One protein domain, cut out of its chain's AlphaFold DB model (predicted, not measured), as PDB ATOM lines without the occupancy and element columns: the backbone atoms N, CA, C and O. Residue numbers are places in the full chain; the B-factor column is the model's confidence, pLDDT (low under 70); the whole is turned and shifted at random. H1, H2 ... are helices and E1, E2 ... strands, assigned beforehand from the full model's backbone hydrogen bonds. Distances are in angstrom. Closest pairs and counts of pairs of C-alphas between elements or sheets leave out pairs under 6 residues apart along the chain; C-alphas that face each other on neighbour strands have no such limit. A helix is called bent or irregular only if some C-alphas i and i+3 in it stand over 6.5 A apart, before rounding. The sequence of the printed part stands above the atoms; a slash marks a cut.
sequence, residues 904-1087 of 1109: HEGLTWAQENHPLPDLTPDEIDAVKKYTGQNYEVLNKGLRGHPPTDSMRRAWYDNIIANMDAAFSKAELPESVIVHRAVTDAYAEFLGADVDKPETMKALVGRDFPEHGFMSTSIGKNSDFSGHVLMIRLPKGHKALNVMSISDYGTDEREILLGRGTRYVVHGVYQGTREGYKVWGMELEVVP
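What this domain is: This is residues 904 to 1087 of the 1109 residues of the protein "ADPrib_exo_Tox domain-containing protein" of Acrocarpospora macrocephala (UniProt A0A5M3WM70). One strongly twisted sheet of eight strands is curled like part of a barrel, with the long, bent hairpin E7 and E8 towards one edge and an angular group of helices, H2 and H3, by the other end. H1 is on the sheet with its residues 904 to 911, nearest E3 but beside the strands, only just over none of them, and the short H4 and H5 only graze the sheet, H4 close to E8 and E4 and H5 close to E7 and E8. The 184 printed residues include five named helices and eight named strands, in the order H1 H2 H3 E1 H4 H5 E2 E3 E4 E5 E6 E7 E8, a mixed class of helices and strands. The sheet runs E2 E7 E8 E4 E1 E3 E6 E5 and is mixed, with E8 and E4 parallel. The whole is compact, with a radius of gyration of the C-alphas of 16.5 A and spans of 47 by 43 by 32 A.

How they stand to each other: H1, residues 904 to 913, is on the sheet at a height of 9.0 A; its closest C-alpha to E3, residues 1014 to 1018, is Gly 906, 5.4 A from Ile 1018. H2, residues 921 to 942, was assigned as one helix by its hydrogen bonds but is bent: C-alphas 931 and 934 are 7.3 A apart, and its arms H2a, residues 921 to 931, and H2b, residues 934 to 942, stand about perpendicular, at 90 degrees. H3, residues 950 to 967, touches H2a with residues 959 to 966 alone, about perpendicular at 79 degrees, closest at the C-alphas of Glu 923 and Asn 962, 4.9 A. H2b is not on the sheet. E1, residues 976 to 982, is antiparallel to E4, residues 1027 to 1033, with N 978 and O 1031 at 2.9 A, and to E3, with N 979 and O 1017 at 2.8 A. H4, residues 984 to 989, and H5, residues 997 to 1001, only graze the sheet. E2, residues 1007 to 1009, is an edge strand antiparallel to E7, residues 1062 to 1073, with N 1008 and O 1063 at 2.9 A. E5, residues 1039 to 1041, and E6, residues 1054 to 1057, form a hairpin, with N 1040 and O 1056 at 2.8 A; E6 is also antiparallel to E3, with N 1016 and O 1055 at 2.9 A. E7 bends by 70 degrees at residue 1066 and forms a hairpin with E8, residues 1076 to 1086, with N 1069 and O 1080 at 2.8 A. E8 is parallel to E4, with N 1028 and O 1079 at 2.8 A. In H1, H2a, H2b, H3, H4 and H5 every O i to N i+4 pair is within hydrogen-bond range.

Where its parts are: H1 begins at C-alpha 904, (-48.084, -9.363, 20.052). H2a is 15.2 A long and H3 25.6 A, ending at C-alpha 967, (-37.471, -26.592, 34.589). E1 is 19.5 A long and E4 19.0 A. E7 is 28.0 A long and E8 31.1 A, ending at C-alpha 1086, (-47.846, -36.343, 24.920).

The domain as a whole: The farthest C-alphas, Pro 921 and Glu 998, are 47.9 A apart. The printed part has no cut, and the link from E5 to E6, residues 1042 to 1053, is long. Mean pLDDT of the printed part is 87.8, with 11 residues under 70, among them 1023 to 1025 and 1073 to 1076.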
ATOM      1  N   HIS A 904     -47.960 -10.242  18.900       85.38
ATOM      2  CA  HIS A 904     -48.084  -9.363  20.052       85.38
ATOM      3  C   HIS A 904     -49.000  -9.986  21.109       85.38
ATOM      4  O   HIS A 904     -48.664  -9.956  22.286       85.38
ATOM      5  N   GLU A 905     -50.090 -10.628  20.690       86.88
ATOM      6  CA  GLU A 905     -51.005 -11.388  21.544       86.88
ATOM      7  C   GLU A 905     -50.269 -12.487  22.325       86.88
ATOM      8  O   GLU A 905     -50.367 -12.552  23.549       86.88
ATOM      9  N   GLY A 906     -49.452 -13.293  21.635       90.06
ATOM     10  CA  GLY A 906     -48.659 -14.347  22.279       90.06
ATOM     11  C   GLY A 906     -47.588 -13.809  23.229       90.06
ATOM     12  O   GLY A 906     -47.370 -14.380  24.298       90.06
ATOM     13  N   LEU A 907     -46.943 -12.692  22.875       90.25
ATOM     14  CA  LEU A 907     -45.964 -12.033  23.741       90.25
ATOM     15  C   LEU A 907     -46.617 -11.510  25.028       90.25
ATOM     16  O   LEU A 907     -46.102 -11.761  26.116       90.25
ATOM     17  N   THR A 908     -47.751 -10.818  24.902       89.31
ATOM     18  CA  THR A 908     -48.520 -10.296  26.040       89.31
ATOM     19  C   THR A 908     -48.975 -11.434  26.943       89.31
ATOM     20  O   THR A 908     -48.728 -11.396  28.146       89.31
ATOM     21  N   TRP A 909     -49.540 -12.499  26.364       93.81
ATOM     22  CA  TRP A 909     -49.956 -13.666  27.133       93.81
ATOM     23  C   TRP A 909     -48.795 -14.271  27.929       93.81
ATOM     24  O   TRP A 909     -48.957 -14.544  29.116       93.81
ATOM     25  N   ALA A 910     -47.619 -14.434  27.316       92.81
ATOM     26  CA  ALA A 910     -46.462 -15.026  27.987       92.81
ATOM     27  C   ALA A 910     -45.929 -14.146  29.126       92.81
ATOM     28  O   ALA A 910     -45.508 -14.667  30.156       92.81
ATOM     29  N   GLN A 911     -45.960 -12.822  28.965       89.00
ATOM     30  CA  GLN A 911     -45.546 -11.880  30.008       89.00
ATOM     31  C   GLN A 911     -46.520 -11.851  31.193       89.00
ATOM     32  O   GLN A 911     -46.081 -11.716  32.333       89.00
ATOM     33  N   GLU A 912     -47.820 -11.982  30.932       90.25
ATOM     34  CA  GLU A 912     -48.865 -11.903  31.959       90.25
ATOM     35  C   GLU A 912     -49.105 -13.236  32.677       90.25
ATOM     36  O   GLU A 912     -49.309 -13.252  33.890       90.25
ATOM     37  N   ASN A 913     -49.078 -14.351  31.941       90.44
ATOM     38  CA  ASN A 913     -49.547 -15.649  32.431       90.44
ATOM     39  C   ASN A 913     -48.414 -16.650  32.677       90.44
ATOM     40  O   ASN A 913     -48.602 -17.585  33.451       90.44
ATOM     41  N   HIS A 914     -47.243 -16.463  32.059       93.69
ATOM     42  CA  HIS A 914     -46.110 -17.386  32.191       93.69
ATOM     43  C   HIS A 914     -44.779 -16.658  32.444       93.69
ATOM     44  O   HIS A 914     -43.867 -16.740  31.618       93.69
ATOM     45  N   PRO A 915     -44.644 -15.886  33.541       91.94
ATOM     46  CA  PRO A 915     -43.408 -15.171  33.848       91.94
ATOM     47  C   PRO A 915     -42.254 -16.133  34.177       91.94
ATOM     48  O   PRO A 915     -42.468 -17.276  34.581       91.94
ATOM     49  N   LEU A 916     -41.012 -15.655  34.038       92.44
ATOM     50  CA  LEU A 916     -39.838 -16.408  34.487       92.44
ATOM     51  C   LEU A 916     -39.944 -16.657  36.009       92.44
ATOM     52  O   LEU A 916     -40.149 -15.689  36.747       92.44
ATOM     53  N   PRO A 917     -39.803 -17.907  36.490       91.88
ATOM     54  CA  PRO A 917     -39.817 -18.201  37.921       91.88
ATOM     55  C   PRO A 917     -38.555 -17.668  38.618       91.88
ATOM     56  O   PRO A 917     -37.566 -17.319  37.972       91.88
ATOM     57  N   ASP A 918     -38.553 -17.677  39.952       93.31
ATOM     58  CA  ASP A 918     -37.363 -17.340  40.736       93.31
ATOM     59  C   ASP A 918     -36.268 -18.404  40.548       93.31
ATOM     60  O   ASP A 918     -36.302 -19.503  41.120       93.31
ATOM     61  N   LEU A 919     -35.278 -18.063  39.722       95.38
ATOM     62  CA  LEU A 919     -34.116 -18.894  39.426       95.38
ATOM     63  C   LEU A 919     -32.893 -18.461  40.245       95.38
ATOM     64  O   LEU A 919     -32.682 -17.279  40.520       95.38
ATOM     65  N   THR A 920     -32.055 -19.427  40.618       96.31
ATOM     66  CA  THR A 920     -30.760 -19.147  41.253       96.31
ATOM     67  C   THR A 920     -29.764 -18.584  40.229       96.31
ATOM     68  O   THR A 920     -29.943 -18.780  39.025       96.31
ATOM     69  N   PRO A 921     -28.677 -17.914  40.657       94.06
ATOM     70  CA  PRO A 921     -27.644 -17.449  39.732       94.06
ATOM     71  C   PRO A 921     -27.068 -18.560  38.839       94.06
ATOM     72  O   PRO A 921     -26.837 -18.319  37.657       94.06
ATOM     73  N   ASP A 922     -26.904 -19.771  39.379       92.62
ATOM     74  CA  ASP A 922     -26.370 -20.925  38.645       92.62
ATOM     75  C   ASP A 922     -27.380 -21.486  37.631       92.62
ATOM     76  O   ASP A 922     -27.012 -21.864  36.520       92.62
ATOM     77  N   GLU A 923     -28.671 -21.482  37.971       95.69
ATOM     78  CA  GLU A 923     -29.754 -21.839  37.046       95.69
ATOM     79  C   GLU A 923     -29.885 -20.812  35.917       95.69
ATOM     80  O   GLU A 923     -29.992 -21.190  34.751       95.69
ATOM     81  N   ILE A 924     -29.819 -19.513  36.233       92.88
ATOM     82  CA  ILE A 924     -29.834 -18.434  35.234       92.88
ATOM     83  C   ILE A 924     -28.633 -18.567  34.297       92.88
ATOM     84  O   ILE A 924     -28.790 -18.468  33.081       92.88
ATOM     85  N   ASP A 925     -27.440 -18.802  34.841       91.44
ATOM     86  CA  ASP A 925     -26.225 -19.012  34.054       91.44
ATOM     87  C   ASP A 925     -26.333 -20.254  33.154       91.44
ATOM     88  O   ASP A 925     -25.975 -20.190  31.977       91.44
ATOM     89  N   ALA A 926     -26.897 -21.360  33.650       93.25
ATOM     90  CA  ALA A 926     -27.133 -22.560  32.852       93.25
ATOM     91  C   ALA A 926     -28.128 -22.317  31.704       93.25
ATOM     92  O   ALA A 926     -27.845 -22.689  30.561       93.25
ATOM     93  N   VAL A 927     -29.247 -21.639  31.984       92.38
ATOM     94  CA  VAL A 927     -30.253 -21.277  30.974       92.38
ATOM     95  C   VAL A 927     -29.643 -20.344  29.925       92.38
ATOM     96  O   VAL A 927     -29.753 -20.634  28.738       92.38
ATOM     97  N   LYS A 928     -28.903 -19.304  30.334       90.06
ATOM     98  CA  LYS A 928     -28.189 -18.392  29.418       90.06
ATOM     99  C   LYS A 928     -27.152 -19.110  28.559       90.06
ATOM    100  O   LYS A 928     -27.026 -18.848  27.364       90.06
ATOM    101  N   LYS A 929     -26.394 -20.039  29.146       88.19
ATOM    102  CA  LYS A 929     -25.417 -20.848  28.405       88.19
ATOM    103  C   LYS A 929     -26.092 -21.712  27.352       88.19
ATOM    104  O   LYS A 929     -25.511 -21.870  26.275       88.19
ATOM    105  N   TYR A 930     -27.273 -22.254  27.655       88.44
ATOM    106  CA  TYR A 930     -28.078 -22.994  26.695       88.44
ATOM    107  C   TYR A 930     -28.618 -22.082  25.589       88.44
ATOM    108  O   TYR A 930     -28.295 -22.331  24.430       88.44
ATOM    109  N   THR A 931     -29.361 -21.020  25.925       84.62
ATOM    110  CA  THR A 931     -29.991 -20.106  24.945       84.62
ATOM    111  C   THR A 931     -28.970 -19.302  24.132       84.62
ATOM    112  O   THR A 931     -29.302 -18.744  23.091       84.62
ATOM    113  N   GLY A 932     -27.710 -19.264  24.573       78.31
ATOM    114  CA  GLY A 932     -26.571 -18.776  23.803       78.31
ATOM    115  C   GLY A 932     -26.017 -19.820  22.822       78.31
ATOM    116  O   GLY A 932     -26.689 -20.302  21.917       78.31
ATOM    117  N   GLN A 933     -24.731 -20.155  22.952       66.31
ATOM    118  CA  GLN A 933     -24.017 -20.968  21.952       66.31
ATOM    119  C   GLN A 933     -23.944 -22.467  22.270       66.31
ATOM    120  O   GLN A 933     -23.487 -23.244  21.432       66.31
ATOM    121  N   ASN A 934     -24.323 -22.895  23.480       81.31
ATOM    122  CA  ASN A 934     -24.048 -24.267  23.916       81.31
ATOM    123  C   ASN A 934     -25.191 -25.248  23.649       81.31
ATOM    124  O   ASN A 934     -24.991 -26.444  23.872       81.31
ATOM    125  N   TYR A 935     -26.351 -24.802  23.150       82.88
ATOM    126  CA  TYR A 935     -27.483 -25.697  22.880       82.88
ATOM    127  C   TYR A 935     -27.099 -26.874  21.969       82.88
ATOM    128  O   TYR A 935     -27.548 -27.992  22.206       82.88
ATOM    129  N   GLU A 936     -26.232 -26.673  20.964       81.06
ATOM    130  CA  GLU A 936     -25.797 -27.754  20.068       81.06
ATOM    131  C   GLU A 936     -25.018 -28.837  20.817       81.06
ATOM    132  O   GLU A 936     -25.299 -30.024  20.656       81.06
ATOM    133  N   VAL A 937     -24.061 -28.441  21.663       83.38
ATOM    134  CA  VAL A 937     -23.243 -29.369  22.458       83.38
ATOM    135  C   VAL A 937     -24.104 -30.084  23.495       83.38
ATOM    136  O   VAL A 937     -23.981 -31.298  23.663       83.38
ATOM    137  N   LEU A 938     -24.998 -29.347  24.157       88.69
ATOM    138  CA  LEU A 938     -25.888 -29.877  25.187       88.69
ATOM    139  C   LEU A 938     -26.871 -30.895  24.591       88.69
ATOM    140  O   LEU A 938     -26.917 -32.045  25.035       88.69
ATOM    141  N   ASN A 939     -27.569 -30.523  23.515       88.94
ATOM    142  CA  ASN A 939     -28.552 -31.385  22.859       88.94
ATOM    143  C   ASN A 939     -27.903 -32.556  22.116       88.94
ATOM    144  O   ASN A 939     -28.437 -33.661  22.142       88.94
ATOM    145  N   LYS A 940     -26.727 -32.376  21.498       84.94
ATOM    146  CA  LYS A 940     -25.966 -33.495  20.918       84.94
ATOM    147  C   LYS A 940     -25.532 -34.491  21.997       84.94
ATOM    148  O   LYS A 940     -25.628 -35.697  21.779       84.94
ATOM    149  N   GLY A 941     -25.122 -33.990  23.163       86.25
ATOM    150  CA  GLY A 941     -24.819 -34.820  24.323       86.25
ATOM    151  C   GLY A 941     -26.013 -35.648  24.785       86.25
ATOM    152  O   GLY A 941     -25.891 -36.861  24.946       86.25
ATOM    153  N   LEU A 942     -27.176 -35.001  24.902       88.56
ATOM    154  CA  LEU A 942     -28.418 -35.644  25.327       88.56
ATOM    155  C   LEU A 942     -28.926 -36.663  24.294       88.56
ATOM    156  O   LEU A 942     -29.494 -37.685  24.662       88.56
ATOM    157  N   ARG A 943     -28.640 -36.454  23.003       87.06
ATOM    158  CA  ARG A 943     -28.928 -37.389  21.898       87.06
ATOM    159  C   ARG A 943     -27.834 -38.454  21.710       87.06
ATOM    160  O   ARG A 943     -27.506 -38.841  20.588       87.06
ATOM    161  N   GLY A 944     -27.229 -38.908  22.807       83.12
ATOM    162  CA  GLY A 944     -26.323 -40.062  22.829       83.12
ATOM    163  C   GLY A 944     -24.856 -39.782  22.490       83.12
ATOM    164  O   GLY A 944     -24.079 -40.727  22.380       83.12
ATOM    165  N   HIS A 945     -24.445 -38.518  22.354       83.94
ATOM    166  CA  HIS A 945     -23.052 -38.156  22.055       83.94
ATOM    167  C   HIS A 945     -22.450 -37.208  23.111       83.94
ATOM    168  O   HIS A 945     -22.010 -36.105  22.757       83.94
ATOM    169  N   PRO A 946     -22.452 -37.573  24.413       82.81
ATOM    170  CA  PRO A 946     -21.947 -36.703  25.471       82.81
ATOM    171  C   PRO A 946     -20.436 -36.464  25.329       82.81
ATOM    172  O   PRO A 946     -19.720 -37.311  24.782       82.81
ATOM    173  N   PRO A 947     -19.914 -35.335  25.841       82.31
ATOM    174  CA  PRO A 947     -18.478 -35.095  25.878       82.31
ATOM    175  C   PRO A 947     -17.737 -36.235  26.585       82.31
ATOM    176  O   PRO A 947     -18.124 -36.667  27.671       82.31
ATOM    177  N   THR A 948     -16.660 -36.713  25.965       77.50
ATOM    178  CA  THR A 948     -15.806 -37.785  26.504       77.50
ATOM    179  C   THR A 948     -14.684 -37.256  27.396       77.50
ATOM    180  O   THR A 948     -14.154 -37.991  28.224       77.50
ATOM    181  N   ASP A 949     -14.327 -35.981  27.243       83.62
ATOM    182  CA  ASP A 949     -13.348 -35.303  28.089       83.62
ATOM    183  C   ASP A 949     -13.905 -35.080  29.503       83.62
ATOM    184  O   ASP A 949     -14.987 -34.520  29.660       83.62
ATOM    185  N   SER A 950     -13.160 -35.500  30.529       72.25
ATOM    186  CA  SER A 950     -13.623 -35.494  31.926       72.25
ATOM    187  C   SER A 950     -13.981 -34.100  32.459       72.25
ATOM    188  O   SER A 950     -14.990 -33.951  33.149       72.25
ATOM    189  N   MET A 951     -13.213 -33.065  32.099       63.72
ATOM    190  CA  MET A 951     -13.483 -31.688  32.524       63.72
ATOM    191  C   MET A 951     -14.721 -31.133  31.821       63.72
ATOM    192  O   MET A 951     -15.605 -30.558  32.458       63.72
ATOM    193  N   ARG A 952     -14.828 -31.351  30.506       79.94
ATOM    194  CA  ARG A 952     -16.005 -30.956  29.726       79.94
ATOM    195  C   ARG A 952     -17.251 -31.745  30.130       79.94
ATOM    196  O   ARG A 952     -18.349 -31.204  30.046       79.94
ATOM    197  N   ARG A 953     -17.094 -32.988  30.591       84.06
ATOM    198  CA  ARG A 953     -18.189 -33.821  31.092       84.06
ATOM    199  C   ARG A 953     -18.740 -33.295  32.414       84.06
ATOM    200  O   ARG A 953     -19.948 -33.146  32.518       84.06
ATOM    201  N   ALA A 954     -17.880 -32.923  33.360       82.31
ATOM    202  CA  ALA A 954     -18.315 -32.313  34.617       82.31
ATOM    203  C   ALA A 954     -19.054 -30.981  34.390       82.31
ATOM    204  O   ALA A 954     -20.102 -30.742  34.984       82.31
ATOM    205  N   TRP A 955     -18.545 -30.135  33.483       89.44
ATOM    206  CA  TRP A 955     -19.249 -28.918  33.065       89.44
ATOM    207  C   TRP A 955     -20.615 -29.235  32.443       89.44
ATOM    208  O   TRP A 955     -21.611 -28.628  32.821       89.44
ATOM    209  N   TYR A 956     -20.665 -30.201  31.521       91.56
ATOM    210  CA  TYR A 956     -21.896 -30.634  30.864       91.56
ATOM    211  C   TYR A 956     -22.932 -31.125  31.883       91.56
ATOM    212  O   TYR A 956     -24.046 -30.608  31.904       91.56
ATOM    213  N   ASP A 957     -22.554 -32.050  32.769       91.56
ATOM    214  CA  ASP A 957     -23.450 -32.619  33.780       91.56
ATOM    215  C   ASP A 957     -23.968 -31.524  34.737       91.56
ATOM    216  O   ASP A 957     -25.149 -31.511  35.080       91.56
ATOM    217  N   ASN A 958     -23.121 -30.551  35.100       91.88
ATOM    218  CA  ASN A 958     -23.520 -29.406  35.921       91.88
ATOM    219  C   ASN A 958     -24.546 -28.502  35.221       91.88
ATOM    220  O   ASN A 958     -25.504 -28.058  35.852       91.88
ATOM    221  N   ILE A 959     -24.363 -28.215  33.929       93.31
ATOM    222  CA  ILE A 959     -25.331 -27.417  33.165       93.31
ATOM    223  C   ILE A 959     -26.661 -28.164  33.050       93.31
ATOM    224  O   ILE A 959     -27.699 -27.565  33.309       93.31
ATOM    225  N   ILE A 960     -26.643 -29.465  32.741       94.94
ATOM    226  CA  ILE A 960     -27.867 -30.275  32.662       94.94
ATOM    227  C   ILE A 960     -28.610 -30.285  34.003       94.94
ATOM    228  O   ILE A 960     -29.811 -30.035  34.023       94.94
ATOM    229  N   ALA A 961     -27.906 -30.494  35.120       95.06
ATOM    230  CA  ALA A 961     -28.520 -30.502  36.447       95.06
ATOM    231  C   ALA A 961     -29.183 -29.159  36.803       95.06
ATOM    232  O   ALA A 961     -30.308 -29.141  37.300       95.06
ATOM    233  N   ASN A 962     -28.519 -28.035  36.510       96.00
ATOM    234  CA  ASN A 962     -29.077 -26.703  36.757       96.00
ATOM    235  C   ASN A 962     -30.235 -26.367  35.806       96.00
ATOM    236  O   ASN A 962     -31.204 -25.738  36.221       96.00
ATOM    237  N   MET A 963     -30.189 -26.826  34.552       95.06
ATOM    238  CA  MET A 963     -31.330 -26.701  33.644       95.06
ATOM    239  C   MET A 963     -32.532 -27.512  34.139       95.06
ATOM    240  O   MET A 963     -33.629 -26.970  34.218       95.06
ATOM    241  N   ASP A 964     -32.342 -28.773  34.531       94.38
ATOM    242  CA  ASP A 964     -33.420 -29.614  35.068       94.38
ATOM    243  C   ASP A 964     -34.034 -29.010  36.343       94.38
ATOM    244  O   ASP A 964     -35.258 -29.013  36.513       94.38
ATOM    245  N   ALA A 965     -33.195 -28.434  37.212       95.06
ATOM    246  CA  ALA A 965     -33.642 -27.698  38.389       95.06
ATOM    247  C   ALA A 965     -34.476 -26.465  38.006       95.06
ATOM    248  O   ALA A 965     -35.555 -26.268  38.566       95.06
ATOM    249  N   ALA A 966     -34.050 -25.682  37.009       94.94
ATOM    250  CA  ALA A 966     -34.818 -24.542  36.511       94.94
ATOM    251  C   ALA A 966     -36.186 -24.972  35.946       94.94
ATOM    252  O   ALA A 966     -37.211 -24.382  36.283       94.94
ATOM    253  N   PHE A 967     -36.228 -26.047  35.151       94.50
ATOM    254  CA  PHE A 967     -37.471 -26.592  34.589       94.50
ATOM    255  C   PHE A 967     -38.439 -27.142  35.636       94.50
ATOM    256  O   PHE A 967     -39.642 -27.173  35.394       94.50
ATOM    257  N   SER A 968     -37.951 -27.565  36.804       92.44
ATOM    258  CA  SER A 968     -38.817 -28.011  37.904       92.44
ATOM    259  C   SER A 968     -39.661 -26.889  38.525       92.44
ATOM    260  O   SER A 968     -40.585 -27.181  39.277       92.44
ATOM    261  N   LYS A 969     -39.361 -25.621  38.206       94.12
ATOM    262  CA  LYS A 969     -39.987 -24.427  38.798       94.12
ATOM    263  C   LYS A 969     -41.006 -23.735  37.892       94.12
ATOM    264  O   LYS A 969     -41.598 -22.749  38.321       94.12
ATOM    265  N   ALA A 970     -41.189 -24.202  36.658       91.12
ATOM    266  CA  ALA A 970     -42.117 -23.595  35.710       91.12
ATOM    267  C   ALA A 970     -42.919 -24.648  34.950       91.12
ATOM    268  O   ALA A 970     -42.365 -25.521  34.281       91.12
ATOM    269  N   GLU A 971     -44.236 -24.498  35.008       92.12
ATOM    270  CA  GLU A 971     -45.210 -25.306  34.284       92.12
ATOM    271  C   GLU A 971     -46.181 -24.379  33.559       92.12
ATOM    272  O   GLU A 971     -46.503 -23.299  34.057       92.12
ATOM    273  N   LEU A 972     -46.651 -24.787  32.382       91.94
ATOM    274  CA  LEU A 972     -47.589 -23.973  31.613       91.94
ATOM    275  C   LEU A 972     -48.955 -23.865  32.316       91.94
ATOM    276  O   LEU A 972     -49.531 -24.890  32.694       91.94
ATOM    277  N   PRO A 973     -49.535 -22.660  32.435       86.69
ATOM    278  CA  PRO A 973     -50.803 -22.446  33.142       86.69
ATOM    279  C   PRO A 973     -52.031 -22.976  32.376       86.69
ATOM    280  O   PRO A 973     -53.060 -23.306  32.975       86.69
ATOM    281  N   GLU A 974     -51.919 -23.098  31.057       86.31
ATOM    282  CA  GLU A 974     -52.933 -23.611  30.136       86.31
ATOM    283  C   GLU A 974     -52.259 -24.242  28.910       86.31
ATOM    284  O   GLU A 974     -51.044 -24.145  28.738       86.31
ATOM    285  N   SER A 975     -53.036 -24.936  28.075       90.06
ATOM    286  CA  SER A 975     -52.494 -25.534  26.852       90.06
ATOM    287  C   SER A 975     -52.282 -24.450  25.801       90.06
ATOM    288  O   SER A 975     -53.205 -23.682  25.549       90.06
ATOM    289  N   VAL A 976     -51.127 -24.415  25.135       94.19
ATOM    290  CA  VAL A 976     -50.784 -23.369  24.153       94.19
ATOM    291  C   VAL A 976     -50.143 -23.940  22.893       94.19
ATOM    292  O   VAL A 976     -49.552 -25.021  22.915       94.19
ATOM    293  N   ILE A 977     -50.248 -23.203  21.788       94.25
ATOM    294  CA  ILE A 977     -49.536 -23.485  20.542       94.25
ATOM    295  C   ILE A 977     -48.255 -22.654  20.481       94.25
ATOM    296  O   ILE A 977     -48.283 -21.429  20.601       94.25
ATOM    297  N   VAL A 978     -47.135 -23.333  20.240       94.94
ATOM    298  CA  VAL A 978     -45.834 -22.716  19.964       94.94
ATOM    299  C   VAL A 978     -45.314 -23.150  18.602       94.94
ATOM    300  O   VAL A 978     -45.737 -24.155  18.026       94.94
ATOM    301  N   HIS A 979     -44.365 -22.390  18.074       94.56
ATOM    302  CA  HIS A 979     -43.803 -22.606  16.752       94.56
ATOM    303  C   HIS A 979     -42.290 -22.782  16.802       94.56
ATOM    304  O   HIS A 979     -41.606 -22.160  17.607       94.56
ATOM    305  N   ARG A 980     -41.733 -23.595  15.906       92.44
ATOM    306  CA  ARG A 980     -40.280 -23.748  15.765       92.44
ATOM    307  C   ARG A 980     -39.924 -23.970  14.307       92.44
ATOM    308  O   ARG A 980     -40.529 -24.824  13.666       92.44
ATOM    309  N   ALA A 981     -38.915 -23.275  13.790       88.50
ATOM    310  CA  ALA A 981     -38.341 -23.664  12.508       88.50
ATOM    311  C   ALA A 981     -37.229 -24.695  12.695       88.50
ATOM    312  O   ALA A 981     -36.448 -24.634  13.646       88.50
ATOM    313  N   VAL A 982     -37.147 -25.630  11.757       88.31
ATOM    314  CA  VAL A 982     -36.157 -26.703  11.738       88.31
ATOM    315  C   VAL A 982     -35.569 -26.884  10.342       88.31
ATOM    316  O   VAL A 982     -36.148 -26.469   9.336       88.31
ATOM    317  N   THR A 983     -34.392 -27.494  10.285       86.50
ATOM    318  CA  THR A 983     -33.711 -27.856   9.036       86.50
ATOM    319  C   THR A 983     -34.049 -29.291   8.631       86.50
ATOM    320  O   THR A 983     -34.663 -30.038   9.396       86.50
ATOM    321  N   ASP A 984     -33.596 -29.700   7.448       85.38
ATOM    322  CA  ASP A 984     -33.748 -31.060   6.919       85.38
ATOM    323  C   ASP A 984     -33.213 -32.133   7.891       85.38
ATOM    324  O   ASP A 984     -33.799 -33.206   8.018       85.38
ATOM    325  N   ALA A 985     -32.173 -31.804   8.672       80.19
ATOM    326  CA  ALA A 985     -31.591 -32.689   9.685       80.19
ATOM    327  C   ALA A 985     -32.595 -33.113  10.773       80.19
ATOM    328  O   ALA A 985     -32.440 -34.166  11.388       80.19
ATOM    329  N   TYR A 986     -33.633 -32.310  11.023       82.00
ATOM    330  CA  TYR A 986     -34.683 -32.684  11.966       82.00
ATOM    331  C   TYR A 986     -35.625 -33.744  11.382       82.00
ATOM    332  O   TYR A 986     -36.032 -34.651  12.095       82.00
ATOM    333  N   ALA A 987     -35.929 -33.691  10.082       84.44
ATOM    334  CA  ALA A 987     -36.685 -34.760   9.428       84.44
ATOM    335  C   ALA A 987     -35.882 -36.070   9.400       84.44
ATOM    336  O   ALA A 987     -36.441 -37.126   9.694       84.44
ATOM    337  N   GLU A 988     -34.566 -35.996   9.159       83.19
ATOM    338  CA  GLU A 988     -33.665 -37.154   9.256       83.19
ATOM    339  C   GLU A 988     -33.652 -37.749  10.672       83.19
ATOM    340  O   GLU A 988     -33.716 -38.968  10.822       83.19
ATOM    341  N   PHE A 989     -33.640 -36.905  11.711       82.56
ATOM    342  CA  PHE A 989     -33.769 -37.334  13.109       82.56
ATOM    343  C   PHE A 989     -35.074 -38.109  13.373       82.56
ATOM    344  O   PHE A 989     -35.056 -39.102  14.095       82.56
ATOM    345  N   LEU A 990     -36.184 -37.725  12.733       84.75
ATOM    346  CA  LEU A 990     -37.459 -38.457  12.792       84.75
ATOM    347  C   LEU A 990     -37.487 -39.709  11.883       84.75
ATOM    348  O   LEU A 990     -38.477 -40.449  11.838       84.75
ATOM    349  N   GLY A 991     -36.404 -39.973  11.147       86.31
ATOM    350  CA  GLY A 991     -36.291 -41.080  10.200       86.31
ATOM    351  C   GLY A 991     -37.067 -40.860   8.900       86.31
ATOM    352  O   GLY A 991     -37.540 -41.831   8.309       86.31
ATOM    353  N   ALA A 992     -37.234 -39.607   8.470       89.19
ATOM    354  CA  ALA A 992     -37.873 -39.241   7.210       89.19
ATOM    355  C   ALA A 992     -36.922 -38.474   6.281       89.19
ATOM    356  O   ALA A 992     -35.991 -37.798   6.708       89.19
ATOM    357  N   ASP A 993     -37.181 -38.583   4.981       88.38
ATOM    358  CA  ASP A 993     -36.399 -37.979   3.909       88.38
ATOM    359  C   ASP A 993     -37.240 -36.870   3.260       88.38
ATOM    360  O   ASP A 993     -38.284 -37.120   2.647       88.38
ATOM    361  N   VAL A 994     -36.792 -35.621   3.398       88.44
ATOM    362  CA  VAL A 994     -37.521 -34.429   2.930       88.44
ATOM    363  C   VAL A 994     -37.762 -34.431   1.419       88.44
ATOM    364  O   VAL A 994     -38.723 -33.804   0.943       88.44
ATOM    365  N   ASP A 995     -36.948 -35.160   0.654       88.69
ATOM    366  CA  ASP A 995     -37.090 -35.304  -0.790       88.69
ATOM    367  C   ASP A 995     -38.118 -36.372  -1.180       88.69
ATOM    368  O   ASP A 995     -38.636 -36.314  -2.298       88.69
ATOM    369  N   LYS A 996     -38.514 -37.252  -0.249       89.81
ATOM    370  CA  LYS A 996     -39.493 -38.335  -0.440       89.81
ATOM    371  C   LYS A 996     -40.788 -38.066   0.335       89.81
ATOM    372  O   LYS A 996     -40.889 -38.425   1.515       89.81
ATOM    373  N   PRO A 997     -41.812 -37.455  -0.300       89.38
ATOM    374  CA  PRO A 997     -43.066 -37.076   0.352       89.38
ATOM    375  C   PRO A 997     -43.754 -38.201   1.123       89.38
ATOM    376  O   PRO A 997     -44.349 -37.959   2.165       89.38
ATOM    377  N   GLU A 998     -43.674 -39.420   0.613       89.69
ATOM    378  CA  GLU A 998     -44.168 -40.644   1.231       89.69
ATOM    379  C   GLU A 998     -43.556 -40.899   2.614       89.69
ATOM    380  O   GLU A 998     -44.296 -41.207   3.543       89.69
ATOM    381  N   THR A 999     -42.247 -40.687   2.792       92.81
ATOM    382  CA  THR A 999     -41.585 -40.871   4.097       92.81
ATOM    383  C   THR A 999     -41.977 -39.783   5.095       92.81
ATOM    384  O   THR A 999     -42.213 -40.077   6.261       92.81
ATOM    385  N   MET A1000     -42.146 -38.543   4.622       92.62
ATOM    386  CA  MET A1000     -42.627 -37.428   5.439       92.62
ATOM    387  C   MET A1000     -44.080 -37.637   5.872       92.62
ATOM    388  O   MET A1000     -44.417 -37.461   7.035       92.62
ATOM    389  N   LYS A1001     -44.952 -38.070   4.957       90.94
ATOM    390  CA  LYS A1001     -46.352 -38.390   5.272       90.94
ATOM    391  C   LYS A1001     -46.475 -39.585   6.218       90.94
ATOM    392  O   LYS A1001     -47.390 -39.602   7.033       90.94
ATOM    393  N   ALA A1002     -45.551 -40.543   6.149       92.19
ATOM    394  CA  ALA A1002     -45.501 -41.687   7.059       92.19
ATOM    395  C   ALA A1002     -45.135 -41.311   8.508       92.19
ATOM    396  O   ALA A1002     -45.231 -42.160   9.393       92.19
ATOM    397  N   LEU A1003     -44.733 -40.060   8.774       93.06
ATOM    398  CA  LEU A1003     -44.557 -39.565  10.139       93.06
ATOM    399  C   LEU A1003     -45.886 -39.390  10.878       93.06
ATOM    400  O   LEU A1003     -45.887 -39.461  12.100       93.06
ATOM    401  N   VAL A1004     -47.006 -39.182  10.173       93.50
ATOM    402  CA  VAL A1004     -48.316 -38.974  10.805       93.50
ATOM    403  C   VAL A1004     -48.684 -40.176  11.679       93.50
ATOM    404  O   VAL A1004     -48.724 -41.319  11.225       93.50
ATOM    405  N   GLY A1005     -48.953 -39.905  12.954       86.94
ATOM    406  CA  GLY A1005     -49.255 -40.901  13.970       86.94
ATOM    407  C   GLY A1005     -48.072 -41.716  14.461       86.94
ATOM    408  O   GLY A1005     -48.301 -42.698  15.166       86.94
ATOM    409  N   ARG A1006     -46.841 -41.355  14.096       90.38
ATOM    410  CA  ARG A1006     -45.648 -41.784  14.826       90.38
ATOM    411  C   ARG A1006     -45.395 -40.809  15.965       90.38
ATOM    412  O   ARG A1006     -45.652 -39.608  15.829       90.38
ATOM    413  N   ASP A1007     -44.872 -41.337  17.056       87.88
ATOM    414  CA  ASP A1007     -44.375 -40.553  18.168       87.88
ATOM    415  C   ASP A1007     -42.861 -40.698  18.327       87.88
ATOM    416  O   ASP A1007     -42.266 -41.697  17.915       87.88
ATOM    417  N   PHE A1008     -42.234 -39.663  18.879       87.50
ATOM    418  CA  PHE A1008     -40.785 -39.583  19.011       87.50
ATOM    419  C   PHE A1008     -40.397 -38.843  20.294       87.50
ATOM    420  O   PHE A1008     -40.993 -37.803  20.595       87.50
ATOM    421  N   PRO A1009     -39.385 -39.328  21.036       87.88
ATOM    422  CA  PRO A1009     -38.807 -38.599  22.155       87.88
ATOM    423  C   PRO A1009     -37.744 -37.602  21.670       87.88
ATOM    424  O   PRO A1009     -36.816 -37.965  20.946       87.88
ATOM    425  N   GLU A1010     -37.820 -36.348  22.108       90.06
ATOM    426  CA  GLU A1010     -36.706 -35.402  22.014       90.06
ATOM    427  C   GLU A1010     -35.897 -35.466  23.305       90.06
ATOM    428  O   GLU A1010     -36.288 -34.949  24.351       90.06
ATOM    429  N   HIS A1011     -34.743 -36.122  23.229       88.31
ATOM    430  CA  HIS A1011     -33.848 -36.261  24.374       88.31
ATOM    431  C   HIS A1011     -33.201 -34.932  24.790       88.31
ATOM    432  O   HIS A1011     -32.792 -34.807  25.941       88.31
ATOM    433  N   GLY A1012     -33.087 -33.967  23.871       90.12
ATOM    434  CA  GLY A1012     -32.570 -32.621  24.117       90.12
ATOM    435  C   GLY A1012     -33.619 -31.650  24.666       90.12
ATOM    436  O   GLY A1012     -34.803 -31.949  24.695       90.12
ATOM    437  N   PHE A1013     -33.194 -30.456  25.067       93.56
ATOM    438  CA  PHE A1013     -34.111 -29.327  25.253       93.56
ATOM    439  C   PHE A1013     -34.530 -28.763  23.886       93.56
ATOM    440  O   PHE A1013     -33.840 -28.961  22.877       93.56
ATOM    441  N   MET A1014     -35.638 -28.020  23.832       91.50
ATOM    442  CA  MET A1014     -36.130 -27.465  22.568       91.50
ATOM    443  C   MET A1014     -36.613 -26.023  22.704       91.50
ATOM    444  O   MET A1014     -37.586 -25.748  23.396       91.50
ATOM    445  N   SER A1015     -35.967 -25.104  21.987       91.38
ATOM    446  CA  SER A1015     -36.410 -23.706  21.892       91.38
ATOM    447  C   SER A1015     -37.604 -23.572  20.958       91.38
ATOM    448  O   SER A1015     -37.596 -24.091  19.840       91.38
ATOM    449  N   THR A1016     -38.630 -22.853  21.383       94.31
ATOM    450  CA  THR A1016     -39.815 -22.567  20.568       94.31
ATOM    451  C   THR A1016     -40.168 -21.090  20.672       94.31
ATOM    452  O   THR A1016     -39.667 -20.402  21.552       94.31
ATOM    453  N   SER A1017     -41.014 -20.595  19.779       93.19
ATOM    454  CA  SER A1017     -41.502 -19.218  19.768       93.19
ATOM    455  C   SER A1017     -43.006 -19.197  20.008       93.19
ATOM    456  O   SER A1017     -43.753 -19.908  19.328       93.19
ATOM    457  N   ILE A1018     -43.459 -18.350  20.929       93.81
ATOM    458  CA  ILE A1018     -44.883 -18.090  21.151       93.81
ATOM    459  C   ILE A1018     -45.403 -16.976  20.230       93.81
ATOM    460  O   ILE A1018     -44.658 -16.081  19.820       93.81
ATOM    461  N   GLY A1019     -46.687 -17.037  19.877       89.56
ATOM    462  CA  GLY A1019     -47.324 -16.119  18.929       89.56
ATOM    463  C   GLY A1019     -47.835 -16.830  17.678       89.56
ATOM    464  O   GLY A1019     -48.047 -18.039  17.683       89.56
ATOM    465  N   LYS A1020     -48.043 -16.073  16.599       85.56
ATOM    466  CA  LYS A1020     -48.578 -16.581  15.328       85.56
ATOM    467  C   LYS A1020     -47.573 -17.443  14.560       85.56
ATOM    468  O   LYS A1020     -47.962 -18.309  13.781       85.56
ATOM    469  N   ASN A1021     -46.285 -17.127  14.679       85.00
ATOM    470  CA  ASN A1021     -45.212 -17.788  13.945       85.00
ATOM    471  C   ASN A1021     -43.848 -17.674  14.655       85.00
ATOM    472  O   ASN A1021     -43.654 -16.866  15.568       85.00
ATOM    473  N   SER A1022     -42.884 -18.475  14.195       82.56
ATOM    474  CA  SER A1022     -41.466 -18.345  14.556       82.56
ATOM    475  C   SER A1022     -40.694 -17.511  13.525       82.56
ATOM    476  O   SER A1022     -40.913 -17.683  12.323       82.56
ATOM    477  N   ASP A1023     -39.718 -16.710  13.965       67.00
ATOM    478  CA  ASP A1023     -38.896 -15.821  13.111       67.00
ATOM    479  C   ASP A1023     -37.734 -16.517  12.366       67.00
ATOM    480  O   ASP A1023     -36.798 -15.880  11.879       67.00
ATOM    481  N   PHE A1024     -37.805 -17.838  12.206       59.31
ATOM    482  CA  PHE A1024     -36.730 -18.648  11.639       59.31
ATOM    483  C   PHE A1024     -37.087 -19.233  10.256       59.31
ATOM    484  O   PHE A1024     -38.246 -19.505   9.935       59.31
ATOM    485  N   SER A1025     -36.070 -19.420   9.406       63.62
ATOM    486  CA  SER A1025     -36.201 -19.977   8.050       63.62
ATOM    487  C   SER A1025     -36.025 -21.497   8.043       63.62
ATOM    488  O   SER A1025     -35.032 -21.987   8.574       63.62
ATOM    489  N   GLY A1026     -36.921 -22.237   7.384       80.19
ATOM    490  CA  GLY A1026     -36.805 -23.691   7.239       80.19
ATOM    491  C   GLY A1026     -38.155 -24.393   7.128       80.19
ATOM    492  O   GLY A1026     -39.151 -23.796   6.708       80.19
ATOM    493  N   HIS A1027     -38.176 -25.668   7.498       89.38
ATOM    494  CA  HIS A1027     -39.402 -26.404   7.801       89.38
ATOM    495  C   HIS A1027     -40.000 -25.881   9.105       89.38
ATOM    496  O   HIS A1027     -39.282 -25.342   9.941       89.38
ATOM    497  N   VAL A1028     -41.309 -26.009   9.276       90.75
ATOM    498  CA  VAL A1028     -42.030 -25.406  10.398       90.75
ATOM    499  C   VAL A1028     -42.675 -26.497  11.229       90.75
ATOM    500  O   VAL A1028     -43.354 -27.371  10.698       90.75
ATOM    501  N   LEU A1029     -42.482 -26.416  12.537       93.69
ATOM    502  CA  LEU A1029     -43.219 -27.171  13.532       93.69
ATOM    503  C   LEU A1029     -44.261 -26.248  14.158       93.69
ATOM    504  O   LEU A1029     -43.943 -25.125  14.559       93.69
ATOM    505  N   MET A1030     -45.489 -26.734  14.258       93.88
ATOM    506  CA  MET A1030     -46.516 -26.177  15.125       93.88
ATOM    507  C   MET A1030     -46.760 -27.200  16.217       93.88
ATOM    508  O   MET A1030     -47.123 -28.334  15.916       93.88
ATOM    509  N   ILE A1031     -46.492 -26.816  17.458       95.19
ATOM    510  CA  ILE A1031     -46.406 -27.741  18.579       95.19
ATOM    511  C   ILE A1031     -47.440 -27.337  19.615       95.19
ATOM    512  O   ILE A1031     -47.417 -26.210  20.106       95.19
ATOM    513  N   ARG A1032     -48.343 -28.255  19.952       93.88
ATOM    514  CA  ARG A1032     -49.246 -28.082  21.081       93.88
ATOM    515  C   ARG A1032     -48.568 -28.550  22.358       93.88
ATOM    516  O   ARG A1032     -48.170 -29.708  22.463       93.88
ATOM    517  N   LEU A1033     -48.500 -27.651  23.330       93.62
ATOM    518  CA  LEU A1033     -48.036 -27.929  24.681       93.62
ATOM    519  C   LEU A1033     -49.254 -28.056  25.602       93.62
ATOM    520  O   LEU A1033     -50.094 -27.151  25.596       93.62
ATOM    521  N   PRO A1034     -49.396 -29.143  26.378       90.19
ATOM    522  CA  PRO A1034     -50.485 -29.265  27.330       90.19
ATOM    523  C   PRO A1034     -50.236 -28.395  28.567       90.19
ATOM    524  O   PRO A1034     -49.098 -28.128  28.959       90.19
ATOM    525  N   LYS A1035     -51.329 -27.993  29.220       88.12
ATOM    526  CA  LYS A1035     -51.295 -27.407  30.565       88.12
ATOM    527  C   LYS A1035     -50.477 -28.292  31.515       88.12
ATOM    528  O   LYS A1035     -50.625 -29.511  31.493       88.12
ATOM    529  N   GLY A1036     -49.657 -27.681  32.364       89.06
ATOM    530  CA  GLY A1036     -48.786 -28.381  33.313       89.06
ATOM    531  C   GLY A1036     -47.460 -28.857  32.712       89.06
ATOM    532  O   GLY A1036     -46.586 -29.310  33.443       89.06
ATOM    533  N   HIS A1037     -47.260 -28.753  31.392       91.94
ATOM    534  CA  HIS A1037     -45.986 -29.139  30.789       91.94
ATOM    535  C   HIS A1037     -44.859 -28.191  31.220       91.94
ATOM    536  O   HIS A1037     -45.041 -26.971  31.274       91.94
ATOM    537  N   LYS A1038     -43.680 -28.759  31.501       92.94
ATOM    538  CA  LYS A1038     -42.505 -28.013  31.961       92.94
ATOM    539  C   LYS A1038     -41.913 -27.181  30.829       92.94
ATOM    540  O   LYS A1038     -41.280 -27.713  29.916       92.94
ATOM    541  N   ALA A1039     -42.091 -25.869  30.912       94.56
ATOM    542  CA  ALA A1039     -41.574 -24.919  29.937       94.56
ATOM    543  C   ALA A1039     -41.136 -23.628  30.630       94.56
ATOM    544  O   ALA A1039     -41.815 -23.147  31.534       94.56
ATOM    545  N   LEU A1040     -40.035 -23.032  30.180       95.56
ATOM    546  CA  LEU A1040     -39.506 -21.781  30.718       95.56
ATOM    547  C   LEU A1040     -39.724 -20.637  29.730       95.56
ATOM    548  O   LEU A1040     -39.321 -20.718  28.571       95.56
ATOM    549  N   ASN A1041     -40.310 -19.545  30.210       94.94
ATOM    550  CA  ASN A1041     -40.265 -18.269  29.510       94.94
ATOM    551  C   ASN A1041     -38.914 -17.600  29.782       94.94
ATOM    552  O   ASN A1041     -38.701 -17.025  30.846       94.94
ATOM    553  N   VAL A1042     -37.997 -17.687  28.821       93.06
ATOM    554  CA  VAL A1042     -36.609 -17.226  28.985       93.06
ATOM    555  C   VAL A1042     -36.383 -15.804  28.474       93.06
ATOM    556  O   VAL A1042     -35.269 -15.297  28.567       93.06
ATOM    557  N   MET A1043     -37.418 -15.121  27.979       90.50
ATOM    558  CA  MET A1043     -37.290 -13.813  27.319       90.50
ATOM    559  C   MET A1043     -36.653 -12.724  28.194       90.50
ATOM    560  O   MET A1043     -36.037 -11.803  27.669       90.50
ATOM    561  N   SER A1044     -36.784 -12.798  29.521       86.19
ATOM    562  CA  SER A1044     -36.185 -11.819  30.442       86.19
ATOM    563  C   SER A1044     -34.691 -12.044  30.703       86.19
ATOM    564  O   SER A1044     -34.030 -11.156  31.241       86.19
ATOM    565  N   ILE A1045     -34.156 -13.215  30.345       84.31
ATOM    566  CA  ILE A1045     -32.765 -13.610  30.613       84.31
ATOM    567  C   ILE A1045     -31.999 -14.061  29.367       84.31
ATOM    568  O   ILE A1045     -30.775 -14.110  29.421       84.31
ATOM    569  N   SER A1046     -32.673 -14.366  28.259       79.19
ATOM    570  CA  SER A1046     -32.043 -14.652  26.971       79.19
ATOM    571  C   SER A1046     -31.425 -13.378  26.387       79.19
ATOM    572  O   SER A1046     -32.021 -12.302  26.456       79.19
ATOM    573  N   ASP A1047     -30.249 -13.497  25.767       68.81
ATOM    574  CA  ASP A1047     -29.542 -12.375  25.126       68.81
ATOM    575  C   ASP A1047     -30.327 -11.777  23.937       68.81
ATOM    576  O   ASP A1047     -30.019 -10.675  23.477       68.81
ATOM    577  N   TYR A1048     -31.356 -12.485  23.457       66.62
ATOM    578  CA  TYR A1048     -32.251 -12.075  22.372       66.62
ATOM    579  C   TYR A1048     -33.565 -11.431  22.855       66.62
ATOM    580  O   TYR A1048     -34.361 -10.950  22.046       66.62
ATOM    581  N   GLY A1049     -33.801 -11.382  24.170       76.81
ATOM    582  CA  GLY A1049     -34.938 -10.679  24.761       76.81
ATOM    583  C   GLY A1049     -36.309 -11.161  24.262       76.81
ATOM    584  O   GLY A1049     -36.574 -12.354  24.116       76.81
ATOM    585  N   THR A1050     -37.204 -10.209  23.986       80.94
ATOM    586  CA  THR A1050     -38.559 -10.474  23.471       80.94
ATOM    587  C   THR A1050     -38.619 -10.695  21.958       80.94
ATOM    588  O   THR A1050     -39.686 -11.039  21.451       80.94
ATOM    589  N   ASP A1051     -37.516 -10.492  21.227       76.12
ATOM    590  CA  ASP A1051     -37.513 -10.548  19.760       76.12
ATOM    591  C   ASP A1051     -37.805 -11.972  19.258       76.12
ATOM    592  O   ASP A1051     -38.602 -12.155  18.338       76.12
ATOM    593  N   GLU A1052     -37.248 -12.989  19.919       77.81
ATOM    594  CA  GLU A1052     -37.439 -14.404  19.560       77.81
ATOM    595  C   GLU A1052     -38.700 -15.039  20.162       77.81
ATOM    596  O   GLU A1052     -39.108 -16.132  19.750       77.81
ATOM    597  N   ARG A1053     -39.342 -14.343  21.111       92.50
ATOM    598  CA  ARG A1053     -40.535 -14.803  21.843       92.50
ATOM    599  C   ARG A1053     -40.352 -16.205  22.429       92.50
ATOM    600  O   ARG A1053     -41.228 -17.061  22.301       92.50
ATOM    601  N   GLU A1054     -39.174 -16.455  22.993       92.31
ATOM    602  CA  GLU A1054     -38.715 -17.811  23.278       92.31
ATOM    603  C   GLU A1054     -39.429 -18.439  24.489       92.31
ATOM    604  O   GLU A1054     -39.345 -17.944  25.616       92.31
ATOM    605  N   ILE A1055     -40.077 -19.580  24.244       94.69
ATOM    606  CA  ILE A1055     -40.527 -20.542  25.252       94.69
ATOM    607  C   ILE A1055     -39.663 -21.793  25.100       94.69
ATOM    608  O   ILE A1055     -39.693 -22.472  24.069       94.69
ATOM    609  N   LEU A1056     -38.864 -22.092  26.117       95.19
ATOM    610  CA  LEU A1056     -37.948 -23.223  26.114       95.19
ATOM    611  C   LEU A1056     -38.632 -24.452  26.720       95.19
ATOM    612  O   LEU A1056     -39.194 -24.353  27.807       95.19
ATOM    613  N   LEU A1057     -38.578 -25.603  26.045       94.62
ATOM    614  CA  LEU A1057     -39.163 -26.862  26.521       94.62
ATOM    615  C   LEU A1057     -38.129 -27.749  27.210       94.62
ATOM    616  O   LEU A1057     -36.968 -27.816  26.784       94.62
ATOM    617  N   GLY A1058     -38.586 -28.460  28.242       91.38
ATOM    618  CA  GLY A1058     -37.785 -29.421  28.989       91.38
ATOM    619  C   GLY A1058     -37.290 -30.580  28.120       91.38
ATOM    620  O   GLY A1058     -37.906 -30.957  27.119       91.38
ATOM    621  N   ARG A1059     -36.155 -31.161  28.511       90.50
ATOM    622  CA  ARG A1059     -35.600 -32.338  27.840       90.50
ATOM    623  C   ARG A1059     -36.427 -33.595  28.108       90.50
ATOM    624  O   ARG A1059     -37.011 -33.727  29.178       90.50
ATOM    625  N   GLY A1060     -36.420 -34.537  27.167       87.50
ATOM    626  CA  GLY A1060     -37.193 -35.782  27.256       87.50
ATOM    627  C   GLY A1060     -38.630 -35.662  26.748       87.50
ATOM    628  O   GLY A1060     -39.360 -36.643  26.787       87.50
ATOM    629  N   THR A1061     -39.025 -34.495  26.236       90.50
ATOM    630  CA  THR A1061     -40.382 -34.255  25.736       90.50
ATOM    631  C   THR A1061     -40.714 -35.192  24.574       90.50
ATOM    632  O   THR A1061     -39.957 -35.288  23.604       90.50
ATOM    633  N   ARG A1062     -41.863 -35.867  24.657       90.44
ATOM    634  CA  ARG A1062     -42.360 -36.799  23.642       90.44
ATOM    635  C   ARG A1062     -43.477 -36.153  22.828       90.44
ATOM    636  O   ARG A1062     -44.332 -35.470  23.386       90.44
ATOM    637  N   TYR A1063     -43.475 -36.365  21.513       90.25
ATOM    638  CA  TYR A1063     -44.490 -35.801  20.613       90.25
ATOM    639  C   TYR A1063     -45.113 -36.873  19.745       90.25
ATOM    640  O   TYR A1063     -44.397 -37.772  19.316       90.25
ATOM    641  N   VAL A1064     -46.382 -36.702  19.385       92.62
ATOM    642  CA  VAL A1064     -47.041 -37.419  18.288       92.62
ATOM    643  C   VAL A1064     -47.337 -36.458  17.132       92.62
ATOM    644  O   VAL A1064     -47.676 -35.293  17.341       92.62
ATOM    645  N   VAL A1065     -47.189 -36.921  15.889       93.94
ATOM    646  CA  VAL A1065     -47.405 -36.093  14.689       93.94
ATOM    647  C   VAL A1065     -48.858 -36.190  14.206       93.94
ATOM    648  O   VAL A1065     -49.299 -37.254  13.778       93.94
ATOM    649  N   HIS A1066     -49.585 -35.072  14.189       91.62
ATOM    650  CA  HIS A1066     -50.979 -34.971  13.731       91.62
ATOM    651  C   HIS A1066     -51.110 -34.663  12.238       91.62
ATOM    652  O   HIS A1066     -52.075 -35.064  11.593       91.62
ATOM    653  N   GLY A1067     -50.153 -33.948  11.655       92.50
ATOM    654  CA  GLY A1067     -50.263 -33.527  10.263       92.50
ATOM    655  C   GLY A1067     -48.914 -33.201   9.660       92.50
ATOM    656  O   GLY A1067     -48.048 -32.648  10.330       92.50
ATOM    657  N   VAL A1068     -48.742 -33.547   8.385       94.12
ATOM    658  CA  VAL A1068     -47.546 -33.210   7.614       94.12
ATOM    659  C   VAL A1068     -47.963 -32.633   6.271       94.12
ATOM    660  O   VAL A1068     -48.624 -33.286   5.461       94.12
ATOM    661  N   TYR A1069     -47.548 -31.395   6.031       92.06
ATOM    662  CA  TYR A1069     -47.968 -30.585   4.902       92.06
ATOM    663  C   TYR A1069     -46.766 -30.178   4.082       92.06
ATOM    664  O   TYR A1069     -45.777 -29.657   4.595       92.06
ATOM    665  N   GLN A1070     -46.868 -30.377   2.775       89.88
ATOM    666  CA  GLN A1070     -45.894 -29.839   1.848       89.88
ATOM    667  C   GLN A1070     -46.352 -28.445   1.428       89.88
ATOM    668  O   GLN A1070     -47.358 -28.289   0.739       89.88
ATOM    669  N   GLY A1071     -45.607 -27.436   1.853       83.88
ATOM    670  CA  GLY A1071     -45.799 -26.053   1.463       83.88
ATOM    671  C   GLY A1071     -44.784 -25.615   0.421       83.88
ATOM    672  O   GLY A1071     -43.850 -26.331   0.040       83.88
ATOM    673  N   THR A1072     -44.961 -24.388  -0.045       74.12
ATOM    674  CA  THR A1072     -43.948 -23.686  -0.827       74.12
ATOM    675  C   THR A1072     -43.786 -22.297  -0.245       74.12
ATOM    676  O   THR A1072     -44.726 -21.509  -0.286       74.12
ATOM    677  N   ARG A1073     -42.596 -21.990   0.271       67.69
ATOM    678  CA  ARG A1073     -42.261 -20.662   0.792       67.69
ATOM    679  C   ARG A1073     -41.112 -20.104  -0.027       67.69
ATOM    680  O   ARG A1073     -40.113 -20.784  -0.243       67.69
ATOM    681  N   GLU A1074     -41.317 -18.919  -0.594       62.12
ATOM    682  CA  GLU A1074     -40.354 -18.260  -1.493       62.12
ATOM    683  C   GLU A1074     -39.859 -19.132  -2.676       62.12
ATOM    684  O   GLU A1074     -38.806 -18.883  -3.258       62.12
ATOM    685  N   GLY A1075     -40.644 -20.139  -3.085       60.50
ATOM    686  CA  GLY A1075     -40.310 -21.059  -4.179       60.50
ATOM    687  C   GLY A1075     -39.523 -22.311  -3.767       60.50
ATOM    688  O   GLY A1075     -39.247 -23.143  -4.634       60.50
ATOM    689  N   TYR A1076     -39.204 -22.477  -2.481       63.16
ATOM    690  CA  TYR A1076     -38.618 -23.701  -1.930       63.16
ATOM    691  C   TYR A1076     -39.695 -24.590  -1.324       63.16
ATOM    692  O   TYR A1076     -40.663 -24.110  -0.728       63.16
ATOM    693  N   LYS A1077     -39.506 -25.902  -1.476       81.12
ATOM    694  CA  LYS A1077     -40.319 -26.914  -0.808       81.12
ATOM    695  C   LYS A1077     -40.034 -26.823   0.687       81.12
ATOM    696  O   LYS A1077     -38.900 -27.007   1.112       81.12
ATOM    697  N   VAL A1078     -41.066 -26.530   1.461       88.94
ATOM    698  CA  VAL A1078     -40.994 -26.532   2.921       88.94
ATOM    699  C   VAL A1078     -41.973 -27.558   3.454       88.94
ATOM    700  O   VAL A1078     -43.036 -27.770   2.870       88.94
ATOM    701  N   TRP A1079     -41.613 -28.196   4.555       92.62
ATOM    702  CA  TRP A1079     -42.497 -29.089   5.276       92.62
ATOM    703  C   TRP A1079     -43.032 -28.379   6.508       92.62
ATOM    704  O   TRP A1079     -42.285 -27.715   7.222       92.62
ATOM    705  N   GLY A1080     -44.334 -28.489   6.718       92.50
ATOM    706  CA  GLY A1080     -45.009 -28.088   7.936       92.50
ATOM    707  C   GLY A1080     -45.434 -29.346   8.676       92.50
ATOM    708  O   GLY A1080     -46.055 -30.213   8.067       92.50
ATOM    709  N   MET A1081     -45.090 -29.462   9.952       94.19
ATOM    710  CA  MET A1081     -45.496 -30.573  10.802       94.19
ATOM    711  C   MET A1081     -46.258 -30.054  12.013       94.19
ATOM    712  O   MET A1081     -45.814 -29.133  12.694       94.19
ATOM    713  N   GLU A1082     -47.410 -30.654  12.269       93.94
ATOM    714  CA  GLU A1082     -48.234 -30.377  13.437       93.94
ATOM    715  C   GLU A1082     -48.009 -31.483  14.460       93.94
ATOM    716  O   GLU A1082     -48.239 -32.655  14.153       93.94
ATOM    717  N   LEU A1083     -47.508 -31.117  15.636       93.94
ATOM    718  CA  LEU A1083     -47.096 -32.041  16.684       93.94
ATOM    719  C   LEU A1083     -47.812 -31.726  17.986       93.94
ATOM    720  O   LEU A1083     -47.954 -30.568  18.368       93.94
ATOM    721  N   GLU A1084     -48.180 -32.764  18.713       93.25
ATOM    722  CA  GLU A1084     -48.723 -32.640  20.055       93.25
ATOM    723  C   GLU A1084     -47.759 -33.267  21.054       93.25
ATOM    724  O   GLU A1084     -47.329 -34.403  20.859       93.25
ATOM    725  N   VAL A1085     -47.425 -32.531  22.117       92.62
ATOM    726  CA  VAL A1085     -46.704 -33.093  23.260       92.62
ATOM    727  C   VAL A1085     -47.623 -34.049  24.010       92.62
ATOM    728  O   VAL A1085     -48.716 -33.665  24.427       92.62
ATOM    729  N   VAL A1086     -47.145 -35.271  24.209       88.25
ATOM    730  CA  VAL A1086     -47.846 -36.343  24.920       88.25
ATOM    731  C   VAL A1086     -47.074 -36.741  26.186       88.25
ATOM    732  O   VAL A1086     -45.866 -36.503  26.250       88.25
ATOM    733  N   PRO A1087     -47.736 -37.333  27.196       81.00
ATOM    734  CA  PRO A1087     -47.064 -37.863  28.384       81.00
ATOM    735  C   PRO A1087     -45.964 -38.890  28.062       81.00
ATOM    736  O   PRO A1087     -46.001 -39.563  27.031       81.00
TER     737      PRO A1087